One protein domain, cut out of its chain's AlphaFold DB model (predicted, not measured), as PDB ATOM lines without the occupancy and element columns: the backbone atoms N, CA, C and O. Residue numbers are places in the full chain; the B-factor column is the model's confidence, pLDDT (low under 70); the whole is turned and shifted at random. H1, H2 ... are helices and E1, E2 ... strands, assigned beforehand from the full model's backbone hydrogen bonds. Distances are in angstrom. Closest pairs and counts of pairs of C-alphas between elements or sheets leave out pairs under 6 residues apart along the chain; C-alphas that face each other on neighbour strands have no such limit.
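This is residues 118 to 202 of the 207 residues of an uncharacterized protein of Rhizobium sp. RU35A (UniProt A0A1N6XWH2). What shape does the printed part draw? Two long helices, H1 and H2, lie side by side and lead at one end into a projecting arm, the strand hairpin E1 and E2; near the other end the shorter H3 folds back beside them, giving an up-and-down bundle of three helices, each running against the one before it. What is it made of? It has 85 residues with three named helices and two named strands, H1 E1 E2 H2 H3, of mixed class, its sheet E1 - E2 antiparallel. The whole is extended, with a radius of gyration of the C-alphas of 19.7 A and spans of 65 by 22 by 17 A.

How do the long helices stand? H1, residues 119 to 136, touches H2, residues 162 to 182, at a shallow tilt of 13 degrees, opposite ways; their closest C-alphas, of Ile 124 and Met 176, are 5.7 A apart. How do the strands pair? E1, residues 140 to 147, and E2, residues 154 to 160, form an antiparallel hairpin, with N 141 and O 159 within hydrogen-bond range at 2.7 A. Where is the last helix? H3, residues 191 to 201, touches residues 119 to 123 of H1 alone, closest at the C-alphas of Ser 119 and Pro 192, 6.6 A. H2 and H3, a helical hairpin, only just touch, through residues 175 to 182 of H2 alone, with 3 pairs of C-alphas within 8 A, the closest those of Ala 175 and Ile 198, 6.5 A. In H1, H2 and H3 every O i to N i+4 pair is within hydrogen-bond range.

Where does H1 begin? C-alpha 119 is at (39.043, 5.999, -34.037), and H1 is 25.9 A long. What follows? E1 measures 20.7 A, E2 18.8 A, H2 30.3 A and H3 15.5 A, ending at C-alpha 201 at (32.113, 10.774, -18.529).

How far does it reach? The two C-alphas farthest apart, of Val 150 and Ala 186, are 65.4 A apart; residues 148 to 153 and 184 to 189 stand free. Is it unbroken and confident? The printed part has no cut, no link is long, and no printed residue is under 70 in pLDDT.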
ATOM      1  N   PRO A 118      39.534   2.716 -36.666       95.00
ATOM      2  CA  PRO A 118      40.765   3.460 -36.387       95.00
ATOM      3  C   PRO A 118      40.578   4.592 -35.362       95.00
ATOM      4  O   PRO A 118      41.558   5.079 -34.792       95.00
ATOM      5  N   SER A 119      39.338   5.012 -35.083       95.69
ATOM      6  CA  SER A 119      39.043   5.999 -34.037       95.69
ATOM      7  C   SER A 119      39.416   5.515 -32.634       95.69
ATOM      8  O   SER A 119      39.668   6.352 -31.766       95.69
ATOM      9  N   ILE A 120      39.521   4.196 -32.412       95.62
ATOM     10  CA  ILE A 120      39.980   3.622 -31.141       95.62
ATOM     11  C   ILE A 120      41.436   4.015 -30.869       95.62
ATOM     12  O   ILE A 120      41.750   4.494 -29.780       95.62
ATOM     13  N   ASP A 121      42.327   3.851 -31.849       95.88
ATOM     14  CA  ASP A 121      43.746   4.188 -31.684       95.88
ATOM     15  C   ASP A 121      43.953   5.690 -31.501       95.88
ATOM     16  O   ASP A 121      44.754   6.113 -30.663       95.88
ATOM     17  N   LEU A 122      43.177   6.496 -32.229       96.31
ATOM     18  CA  LEU A 122      43.178   7.944 -32.059       96.31
ATOM     19  C   LEU A 122      42.733   8.334 -30.643       96.31
ATOM     20  O   LEU A 122      43.421   9.102 -29.974       96.31
ATOM     21  N   PHE A 123      41.637   7.752 -30.150       97.50
ATOM     22  CA  PHE A 123      41.153   7.971 -28.788       97.50
ATOM     23  C   PHE A 123      42.192   7.567 -27.731       97.50
ATOM     24  O   PHE A 123      42.421   8.309 -26.778       97.50
ATOM     25  N   ILE A 124      42.860   6.421 -27.892       96.88
ATOM     26  CA  ILE A 124      43.911   5.978 -26.963       96.88
ATOM     27  C   ILE A 124      45.082   6.969 -26.959       96.88
ATOM     28  O   ILE A 124      45.616   7.274 -25.891       96.88
ATOM     29  N   SER A 125      45.473   7.497 -28.123       97.31
ATOM     30  CA  SER A 125      46.494   8.546 -28.212       97.31
ATOM     31  C   SER A 125      46.066   9.812 -27.465       97.31
ATOM     32  O   SER A 125      46.815  10.295 -26.620       97.31
ATOM     33  N   GLU A 126      44.840  10.295 -27.692       95.88
ATOM     34  CA  GLU A 126      44.278  11.452 -26.978       95.88
ATOM     35  C   GLU A 126      44.261  11.237 -25.454       95.88
ATOM     36  O   GLU A 126      44.566  12.145 -24.681       95.88
ATOM     37  N   MET A 127      43.926  10.026 -24.996       96.88
ATOM     38  CA  MET A 127      43.915   9.690 -23.571       96.88
ATOM     39  C   MET A 127      45.318   9.671 -22.958       96.88
ATOM     40  O   MET A 127      45.469  10.049 -21.796       96.88
ATOM     41  N   ARG A 128      46.356   9.286 -23.712       96.12
ATOM     42  CA  ARG A 128      47.754   9.365 -23.246       96.12
ATOM     43  C   ARG A 128      48.190  10.811 -23.028       96.12
ATOM     44  O   ARG A 128      48.799  11.101 -21.998       96.12
ATOM     45  N   ASP A 129      47.819  11.706 -23.937       96.19
ATOM     46  CA  ASP A 129      48.081  13.140 -23.787       96.19
ATOM     47  C   ASP A 129      47.309  13.707 -22.583       96.19
ATOM     48  O   ASP A 129      47.885  14.361 -21.712       96.19
ATOM     49  N   ALA A 130      46.029  13.344 -22.442       93.50
ATOM     50  CA  ALA A 130      45.211  13.746 -21.297       93.50
ATOM     51  C   ALA A 130      45.754  13.220 -19.953       93.50
ATOM     52  O   ALA A 130      45.623  13.889 -18.925       93.50
ATOM     53  N   LEU A 131      46.360  12.028 -19.938       94.25
ATOM     54  CA  LEU A 131      47.013  11.455 -18.760       94.25
ATOM     55  C   LEU A 131      48.232  12.293 -18.357       94.25
ATOM     56  O   LEU A 131      48.406  12.608 -17.177       94.25
ATOM     57  N   TYR A 132      49.059  12.667 -19.337       94.38
ATOM     58  CA  TYR A 132      50.218  13.529 -19.123       94.38
ATOM     59  C   TYR A 132      49.797  14.889 -18.555       94.38
ATOM     60  O   TYR A 132      50.347  15.336 -17.544       94.38
ATOM     61  N   ASP A 133      48.764  15.504 -19.130       93.06
ATOM     62  CA  ASP A 133      48.233  16.781 -18.654       93.06
ATOM     63  C   ASP A 133      47.654  16.681 -17.240       93.06
ATOM     64  O   ASP A 133      47.947  17.532 -16.397       93.06
ATOM     65  N   ALA A 134      46.902  15.620 -16.927       91.81
ATOM     66  CA  ALA A 134      46.349  15.406 -15.589       91.81
ATOM     67  C   ALA A 134      47.449  15.351 -14.517       91.81
ATOM     68  O   ALA A 134      47.316  15.970 -13.461       91.81
ATOM     69  N   HIS A 135      48.571  14.683 -14.797       90.38
ATOM     70  CA  HIS A 135      49.710  14.645 -13.878       90.38
ATOM     71  C   HIS A 135      50.349  16.024 -13.651       90.38
ATOM     72  O   HIS A 135      50.815  16.305 -12.546       90.38
ATOM     73  N   ARG A 136      50.329  16.916 -14.649       90.38
ATOM     74  CA  ARG A 136      50.836  18.295 -14.518       90.38
ATOM     75  C   ARG A 136      49.897  19.218 -13.739       90.38
ATOM     76  O   ARG A 136      50.320  20.295 -13.329       90.38
ATOM     77  N   MET A 137      48.646  18.813 -13.516       88.38
ATOM     78  CA  MET A 137      47.647  19.599 -12.780       88.38
ATOM     79  C   MET A 137      47.736  19.449 -11.255       88.38
ATOM     80  O   MET A 137      46.953  20.086 -10.546       88.38
ATOM     81  N   VAL A 138      48.662  18.638 -10.729       87.56
ATOM     82  CA  VAL A 138      48.860  18.503  -9.279       87.56
ATOM     83  C   VAL A 138      49.315  19.838  -8.693       87.56
ATOM     84  O   VAL A 138      50.336  20.400  -9.086       87.56
ATOM     85  N   ARG A 139      48.558  20.334  -7.718       85.44
ATOM     86  CA  ARG A 139      48.854  21.545  -6.957       85.44
ATOM     87  C   ARG A 139      48.938  21.203  -5.481       85.44
ATOM     88  O   ARG A 139      48.072  20.518  -4.932       85.44
ATOM     89  N   ILE A 140      49.986  21.714  -4.850       84.69
ATOM     90  CA  ILE A 140      50.164  21.683  -3.404       84.69
ATOM     91  C   ILE A 140      49.866  23.098  -2.914       84.69
ATOM     92  O   ILE A 140      50.576  24.040  -3.261       84.69
ATOM     93  N   GLY A 141      48.757  23.244  -2.198       79.44
ATOM     94  CA  GLY A 141      48.325  24.480  -1.560       79.44
ATOM     95  C   GLY A 141      49.121  24.784  -0.288       79.44
ATOM     96  O   GLY A 141      50.111  24.114  -0.003       79.44
ATOM     97  N   PRO A 142      48.725  25.809   0.482       77.00
ATOM     98  CA  PRO A 142      49.414  26.183   1.712       77.00
ATOM     99  C   PRO A 142      49.286  25.112   2.811       77.00
ATOM    100  O   PRO A 142      48.328  24.338   2.856       77.00
ATOM    101  N   GLU A 143      50.266  25.078   3.718       85.12
ATOM    102  CA  GLU A 143      50.225  24.243   4.922       85.12
ATOM    103  C   GLU A 143      49.133  24.774   5.863       85.12
ATOM    104  O   GLU A 143      49.212  25.899   6.361       85.12
ATOM    105  N   VAL A 144      48.113  23.959   6.128       83.19
ATOM    106  CA  VAL A 144      47.087  24.246   7.129       83.19
ATOM    107  C   VAL A 144      47.555  23.679   8.460       83.19
ATOM    108  O   VAL A 144      47.699  22.463   8.632       83.19
ATOM    109  N   ILE A 145      47.799  24.583   9.405       84.56
ATOM    110  CA  ILE A 145      48.231  24.262  10.761       84.56
ATOM    111  C   ILE A 145      47.023  24.405  11.686       84.56
ATOM    112  O   ILE A 145      46.636  25.510  12.061       84.56
ATOM    113  N   GLU A 146      46.434  23.279  12.075       84.50
ATOM    114  CA  GLU A 146      45.342  23.239  13.048       84.50
ATOM    115  C   GLU A 146      45.890  22.814  14.413       84.50
ATOM    116  O   GLU A 146      46.557  21.783  14.551       84.50
ATOM    117  N   ARG A 147      45.610  23.605  15.453       85.19
ATOM    118  CA  ARG A 147      45.981  23.265  16.830       85.19
ATOM    119  C   ARG A 147      44.773  22.701  17.556       85.19
ATOM    120  O   ARG A 147      43.754  23.374  17.687       85.19
ATOM    121  N   HIS A 148      44.900  21.478  18.061       80.50
ATOM    122  CA  HIS A 148      43.823  20.845  18.807       80.50
ATOM    123  C   HIS A 148      43.541  21.646  20.094       80.50
ATOM    124  O   HIS A 148      44.455  21.801  20.912       80.50
ATOM    125  N   PRO A 149      42.297  22.106  20.332       77.69
ATOM    126  CA  PRO A 149      41.994  23.062  21.401       77.69
ATOM    127  C   PRO A 149      42.230  22.498  22.810       77.69
ATOM    128  O   PRO A 149      42.639  23.231  23.699       77.69
ATOM    129  N   VAL A 150      42.021  21.189  23.009       78.38
ATOM    130  CA  VAL A 150      42.177  20.531  24.325       78.38
ATOM    131  C   VAL A 150      43.579  19.948  24.567       78.38
ATOM    132  O   VAL A 150      44.147  20.127  25.636       78.38
ATOM    133  N   THR A 151      44.161  19.236  23.598       82.69
ATOM    134  CA  THR A 151      45.426  18.496  23.783       82.69
ATOM    135  C   THR A 151      46.670  19.287  23.377       82.69
ATOM    136  O   THR A 151      47.788  18.816  23.580       82.69
ATOM    137  N   GLY A 152      46.505  20.458  22.750       81.88
ATOM    138  CA  GLY A 152      47.599  21.315  22.293       81.88
ATOM    139  C   GLY A 152      48.427  20.754  21.132       81.88
ATOM    140  O   GLY A 152      49.349  21.439  20.686       81.88
ATOM    141  N   ARG A 153      48.107  19.547  20.641       84.56
ATOM    142  CA  ARG A 153      48.794  18.891  19.522       84.56
ATOM    143  C   ARG A 153      48.551  19.653  18.222       84.56
ATOM    144  O   ARG A 153      47.421  20.038  17.924       84.56
ATOM    145  N   THR A 154      49.615  19.836  17.451       85.62
ATOM    146  CA  THR A 154      49.572  20.485  16.138       85.62
ATOM    147  C   THR A 154      49.371  19.430  15.061       85.62
ATOM    148  O   THR A 154      50.196  18.526  14.936       85.62
ATOM    149  N   ASN A 155      48.301  19.553  14.280       84.19
ATOM    150  CA  ASN A 155      48.110  18.784  13.061       84.19
ATOM    151  C   ASN A 155      48.485  19.657  11.860       84.19
ATOM    152  O   ASN A 155      48.072  20.814  11.773       84.19
ATOM    153  N   ARG A 156      49.294  19.105  10.961       84.56
ATOM    154  CA  ARG A 156      49.754  19.778   9.745       84.56
ATOM    155  C   ARG A 156      49.223  18.986   8.571       84.56
ATOM    156  O   ARG A 156      49.527  17.801   8.446       84.56
ATOM    157  N   ARG A 157      48.438  19.628   7.718       82.88
ATOM    158  CA  ARG A 157      48.009  19.036   6.452       82.88
ATOM    159  C   ARG A 157      48.258  20.015   5.323       82.88
ATOM    160  O   ARG A 157      48.124  21.220   5.500       82.88
ATOM    161  N   TRP A 158      48.591  19.480   4.161       82.56
ATOM    162  CA  TRP A 158      48.656  20.249   2.929       82.56
ATOM    163  C   TRP A 158      47.306  20.142   2.232       82.56
ATOM    164  O   TRP A 158      46.807  19.032   2.025       82.56
ATOM    165  N   GLU A 159      46.704  21.272   1.872       84.12
ATOM    166  CA  GLU A 159      45.566  21.255   0.954       84.12
ATOM    167  C   GLU A 159      46.090  20.906  -0.436       84.12
ATOM    168  O   GLU A 159      46.911  21.620  -0.999       84.12
ATOM    169  N   THR A 160      45.679  19.763  -0.979       88.00
ATOM    170  CA  THR A 160      46.118  19.321  -2.306       88.00
ATOM    171  C   THR A 160      44.915  18.887  -3.124       88.00
ATOM    172  O   THR A 160      43.983  18.271  -2.602       88.00
ATOM    173  N   ASN A 161      44.954  19.146  -4.429       90.12
ATOM    174  CA  ASN A 161      43.971  18.604  -5.367       90.12
ATOM    175  C   ASN A 161      44.316  17.165  -5.814       90.12
ATOM    176  O   ASN A 161      43.668  16.620  -6.710       90.12
ATOM    177  N   ALA A 162      45.314  16.532  -5.181       88.94
ATOM    178  CA  ALA A 162      45.803  15.201  -5.525       88.94
ATOM    179  C   ALA A 162      44.696  14.128  -5.585       88.94
ATOM    180  O   ALA A 162      44.720  13.338  -6.528       88.94
ATOM    181  N   PRO A 163      43.679  14.100  -4.694       91.56
ATOM    182  CA  PRO A 163      42.569  13.154  -4.830       91.56
ATOM    183  C   PRO A 163      41.784  13.324  -6.138       91.56
ATOM    184  O   PRO A 163      41.429  12.335  -6.776       91.56
ATOM    185  N   SER A 164      41.551  14.568  -6.574       92.62
ATOM    186  CA  SER A 164      40.837  14.851  -7.824       92.62
ATOM    187  C   SER A 164      41.671  14.492  -9.051       92.62
ATOM    188  O   SER A 164      41.126  13.971 -10.022       92.62
ATOM    189  N   VAL A 165      42.982  14.744  -9.005       92.81
ATOM    190  CA  VAL A 165      43.910  14.340 -10.068       92.81
ATOM    191  C   VAL A 165      43.990  12.816 -10.160       92.81
ATOM    192  O   VAL A 165      43.864  12.265 -11.249       92.81
ATOM    193  N   ASN A 166      44.116  12.117  -9.031       93.19
ATOM    194  CA  ASN A 166      44.163  10.654  -9.005       93.19
ATOM    195  C   ASN A 166      42.867  10.029  -9.540       93.19
ATOM    196  O   ASN A 166      42.931   9.059 -10.293       93.19
ATOM    197  N   ALA A 167      41.704  10.607  -9.218       94.12
ATOM    198  CA  ALA A 167      40.425  10.173  -9.779       94.12
ATOM    199  C   ALA A 167      40.377  10.340 -11.309       94.12
ATOM    200  O   ALA A 167      39.956   9.424 -12.012       94.12
ATOM    201  N   ARG A 168      40.872  11.471 -11.838       94.81
ATOM    202  CA  ARG A 168      41.012  11.687 -13.289       94.81
ATOM    203  C   ARG A 168      41.939  10.655 -13.924       94.81
ATOM    204  O   ARG A 168      41.581  10.065 -14.935       94.81
ATOM    205  N   VAL A 169      43.112  10.437 -13.336       95.81
ATOM    206  CA  VAL A 169      44.117   9.486 -13.833       95.81
ATOM    207  C   VAL A 169      43.557   8.063 -13.877       95.81
ATOM    208  O   VAL A 169      43.741   7.380 -14.882       95.81
ATOM    209  N   SER A 170      42.843   7.624 -12.833       95.62
ATOM    210  CA  SER A 170      42.185   6.307 -12.818       95.62
ATOM    211  C   SER A 170      41.145   6.195 -13.929       95.62
ATOM    212  O   SER A 170      41.198   5.259 -14.718       95.62
ATOM    213  N   ALA A 171      40.267   7.195 -14.056       96.19
ATOM    214  CA  ALA A 171      39.223   7.203 -15.076       96.19
ATOM    215  C   ALA A 171      39.788   7.188 -16.508       96.19
ATOM    216  O   ALA A 171      39.236   6.520 -17.373       96.19
ATOM    217  N   ILE A 172      40.905   7.881 -16.764       96.25
ATOM    218  CA  ILE A 172      41.580   7.843 -18.071       96.25
ATOM    219  C   ILE A 172      42.120   6.438 -18.366       96.25
ATOM    220  O   ILE A 172      41.962   5.950 -19.482       96.25
ATOM    221  N   ARG A 173      42.731   5.764 -17.384       96.75
ATOM    222  CA  ARG A 173      43.227   4.390 -17.566       96.75
ATOM    223  C   ARG A 173      42.088   3.415 -17.840       96.75
ATOM    224  O   ARG A 173      42.159   2.651 -18.792       96.75
ATOM    225  N   GLU A 174      41.010   3.504 -17.068       97.00
ATOM    226  CA  GLU A 174      39.805   2.696 -17.284       97.00
ATOM    227  C   GLU A 174      39.179   2.957 -18.662       97.00
ATOM    228  O   GLU A 174      38.730   2.026 -19.327       97.00
ATOM    229  N   ALA A 175      39.190   4.210 -19.122       96.44
ATOM    230  CA  ALA A 175      38.730   4.586 -20.453       96.44
ATOM    231  C   ALA A 175      39.607   3.999 -21.572       96.44
ATOM    232  O   ALA A 175      39.069   3.515 -22.569       96.44
ATOM    233  N   MET A 176      40.935   4.003 -21.409       97.19
ATOM    234  CA  MET A 176      41.861   3.350 -22.343       97.19
ATOM    235  C   MET A 176      41.613   1.838 -22.401       97.19
ATOM    236  O   MET A 176      41.441   1.302 -23.493       97.19
ATOM    237  N   ASP A 177      41.491   1.174 -21.250       96.75
ATOM    238  CA  ASP A 177      41.203  -0.263 -21.174       96.75
ATOM    239  C   ASP A 177      39.851  -0.605 -21.823       96.75
ATOM    240  O   ASP A 177      39.712  -1.610 -22.526       96.75
ATOM    241  N   ALA A 178      38.829   0.229 -21.598       95.88
ATOM    242  CA  ALA A 178      37.519   0.062 -22.214       95.88
ATOM    243  C   ALA A 178      37.591   0.194 -23.741       95.88
ATOM    244  O   ALA A 178      36.981  -0.615 -24.440       95.88
ATOM    245  N   ALA A 179      38.347   1.167 -24.256       96.06
ATOM    246  CA  ALA A 179      38.558   1.354 -25.688       96.06
ATOM    247  C   ALA A 179      39.362   0.199 -26.313       96.06
ATOM    248  O   ALA A 179      38.995  -0.292 -27.377       96.06
ATOM    249  N   GLU A 180      40.402  -0.304 -25.641       94.81
ATOM    250  CA  GLU A 180      41.180  -1.457 -26.120       94.81
ATOM    251  C   GLU A 180      40.325  -2.723 -26.249       94.81
ATOM    252  O   GLU A 180      40.449  -3.453 -27.233       94.81
ATOM    253  N   ARG A 181      39.399  -2.957 -25.312       94.25
ATOM    254  CA  ARG A 181      38.458  -4.088 -25.399       94.25
ATOM    255  C   ARG A 181      37.514  -3.985 -26.596       94.25
ATOM    256  O   ARG A 181      37.143  -5.022 -27.142       94.25
ATOM    257  N   MET A 182      37.160  -2.770 -27.031       95.38
ATOM    258  CA  MET A 182      36.286  -2.578 -28.195       95.38
ATOM    259  C   MET A 182      36.917  -3.080 -29.495       95.38
ATOM    260  O   MET A 182      36.183  -3.457 -30.404       95.38
ATOM    261  N   LYS A 183      38.253  -3.173 -29.586       94.44
ATOM    262  CA  LYS A 183      38.940  -3.675 -30.791       94.44
ATOM    263  C   LYS A 183      38.574  -5.115 -31.153       94.44
ATOM    264  O   LYS A 183      38.718  -5.510 -32.302       94.44
ATOM    265  N   LEU A 184      38.139  -5.903 -30.170       93.44
ATOM    266  CA  LEU A 184      37.793  -7.315 -30.349       93.44
ATOM    267  C   LEU A 184      36.277  -7.548 -30.458       93.44
ATOM    268  O   LEU A 184      35.834  -8.693 -30.542       93.44
ATOM    269  N   GLU A 185      35.466  -6.489 -30.432       92.81
ATOM    270  CA  GLU A 185      34.018  -6.602 -30.584       92.81
ATOM    271  C   GLU A 185      33.639  -6.837 -32.055       92.81
ATOM    272  O   GLU A 185      34.147  -6.177 -32.957       92.81
ATOM    273  N   ALA A 186      32.711  -7.761 -32.310       89.44
ATOM    274  CA  ALA A 186      32.302  -8.094 -33.677       89.44
ATOM    275  C   ALA A 186      31.557  -6.947 -34.390       89.44
ATOM    276  O   ALA A 186      31.678  -6.793 -35.602       89.44
ATOM    277  N   ASP A 187      30.777  -6.153 -33.650       92.50
ATOM    278  CA  ASP A 187      30.047  -5.002 -34.188       92.50
ATOM    279  C   ASP A 187      30.786  -3.701 -33.860       92.50
ATOM    280  O   ASP A 187      30.761  -3.223 -32.726       92.50
ATOM    281  N   GLN A 188      31.423  -3.118 -34.877       93.62
ATOM    282  CA  GLN A 188      32.164  -1.860 -34.765       93.62
ATOM    283  C   GLN A 188      31.298  -0.617 -35.059       93.62
ATOM    284  O   GLN A 188      31.761   0.508 -34.888       93.62
ATOM    285  N   SER A 189      30.030  -0.773 -35.464       93.12
ATOM    286  CA  SER A 189      29.213   0.332 -36.007       93.12
ATOM    287  C   SER A 189      28.966   1.489 -35.029       93.12
ATOM    288  O   SER A 189      28.767   2.626 -35.452       93.12
ATOM    289  N   LYS A 190      28.991   1.213 -33.720       93.44
ATOM    290  CA  LYS A 190      28.714   2.188 -32.647       93.44
ATOM    291  C   LYS A 190      29.950   2.593 -31.848       93.44
ATOM    292  O   LYS A 190      29.822   3.265 -30.822       93.44
ATOM    293  N   VAL A 191      31.139   2.174 -32.275       94.00
ATOM    294  CA  VAL A 191      32.387   2.477 -31.565       94.00
ATOM    295  C   VAL A 191      32.602   3.988 -31.418       94.00
ATOM    296  O   VAL A 191      32.784   4.426 -30.280       94.00
ATOM    297  N   PRO A 192      32.464   4.824 -32.468       95.12
ATOM    298  CA  PRO A 192      32.661   6.269 -32.331       95.12
ATOM    299  C   PRO A 192      31.737   6.924 -31.291       95.12
ATOM    300  O   PRO A 192      32.180   7.745 -30.485       95.12
ATOM    301  N   GLU A 193      30.460   6.530 -31.256       95.75
ATOM    302  CA  GLU A 193      29.480   7.048 -30.292       95.75
ATOM    303  C   GLU A 193      29.833   6.653 -28.852       95.75
ATOM    304  O   GLU A 193      29.744   7.469 -27.928       95.75
ATOM    305  N   ARG A 194      30.274   5.407 -28.648       96.19
ATOM    306  CA  ARG A 194      30.700   4.907 -27.334       96.19
ATOM    307  C   ARG A 194      31.971   5.590 -26.851       96.19
ATOM    308  O   ARG A 194      32.019   5.987 -25.689       96.19
ATOM    309  N   LEU A 195      32.961   5.781 -27.723       96.25
ATOM    310  CA  LEU A 195      34.174   6.531 -27.394       96.25
ATOM    311  C   LEU A 195      33.831   7.970 -26.997       96.25
ATOM    312  O   LEU A 195      34.338   8.470 -25.994       96.25
ATOM    313  N   GLN A 196      32.904   8.617 -27.711       95.69
ATOM    314  CA  GLN A 196      32.456   9.960 -27.351       95.69
ATOM    315  C   GLN A 196      31.750  10.001 -25.991       95.69
ATOM    316  O   GLN A 196      31.974  10.925 -25.208       95.69
ATOM    317  N   LYS A 197      30.928   8.997 -25.681       95.81
ATOM    318  CA  LYS A 197      30.302   8.877 -24.361       95.81
ATOM    319  C   LYS A 197      31.353   8.751 -23.255       95.81
ATOM    320  O   LYS A 197      31.270   9.484 -22.274       95.81
ATOM    321  N   ILE A 198      32.375   7.917 -23.456       95.06
ATOM    322  CA  ILE A 198      33.484   7.768 -22.506       95.06
ATOM    323  C   ILE A 198      34.216   9.102 -22.317       95.06
ATOM    324  O   ILE A 198      34.451   9.492 -21.176       95.06
ATOM    325  N   ARG A 199      34.512   9.851 -23.395       93.81
ATOM    326  CA  ARG A 199      35.124  11.196 -23.289       93.81
ATOM    327  C   ARG A 199      34.331  12.109 -22.351       93.81
ATOM    328  O   ARG A 199      34.924  12.802 -21.524       93.81
ATOM    329  N   ASN A 200      33.006  12.098 -22.477       93.69
ATOM    330  CA  ASN A 200      32.110  12.969 -21.716       93.69
ATOM    331  C   ASN A 200      31.992  12.569 -20.233       93.69
ATOM    332  O   ASN A 200      31.683  13.418 -19.400       93.69
ATOM    333  N   GLU A 201      32.226  11.300 -19.897       93.38
ATOM    334  CA  GLU A 201      32.113  10.774 -18.529       93.38
ATOM    335  C   GLU A 201      33.380  10.993 -17.687       93.38
ATOM    336  O   GLU A 201      33.354  10.818 -16.466       93.38
ATOM    337  N   LEU A 202      34.493  11.414 -18.299       92.69
ATOM    338  CA  LEU A 202      35.739  11.615 -17.570       92.69
ATOM    339  C   LEU A 202      35.613  12.774 -16.547       92.69
ATOM    340  O   LEU A 202      35.294  13.906 -16.928       92.69
TER     341      LEU A 202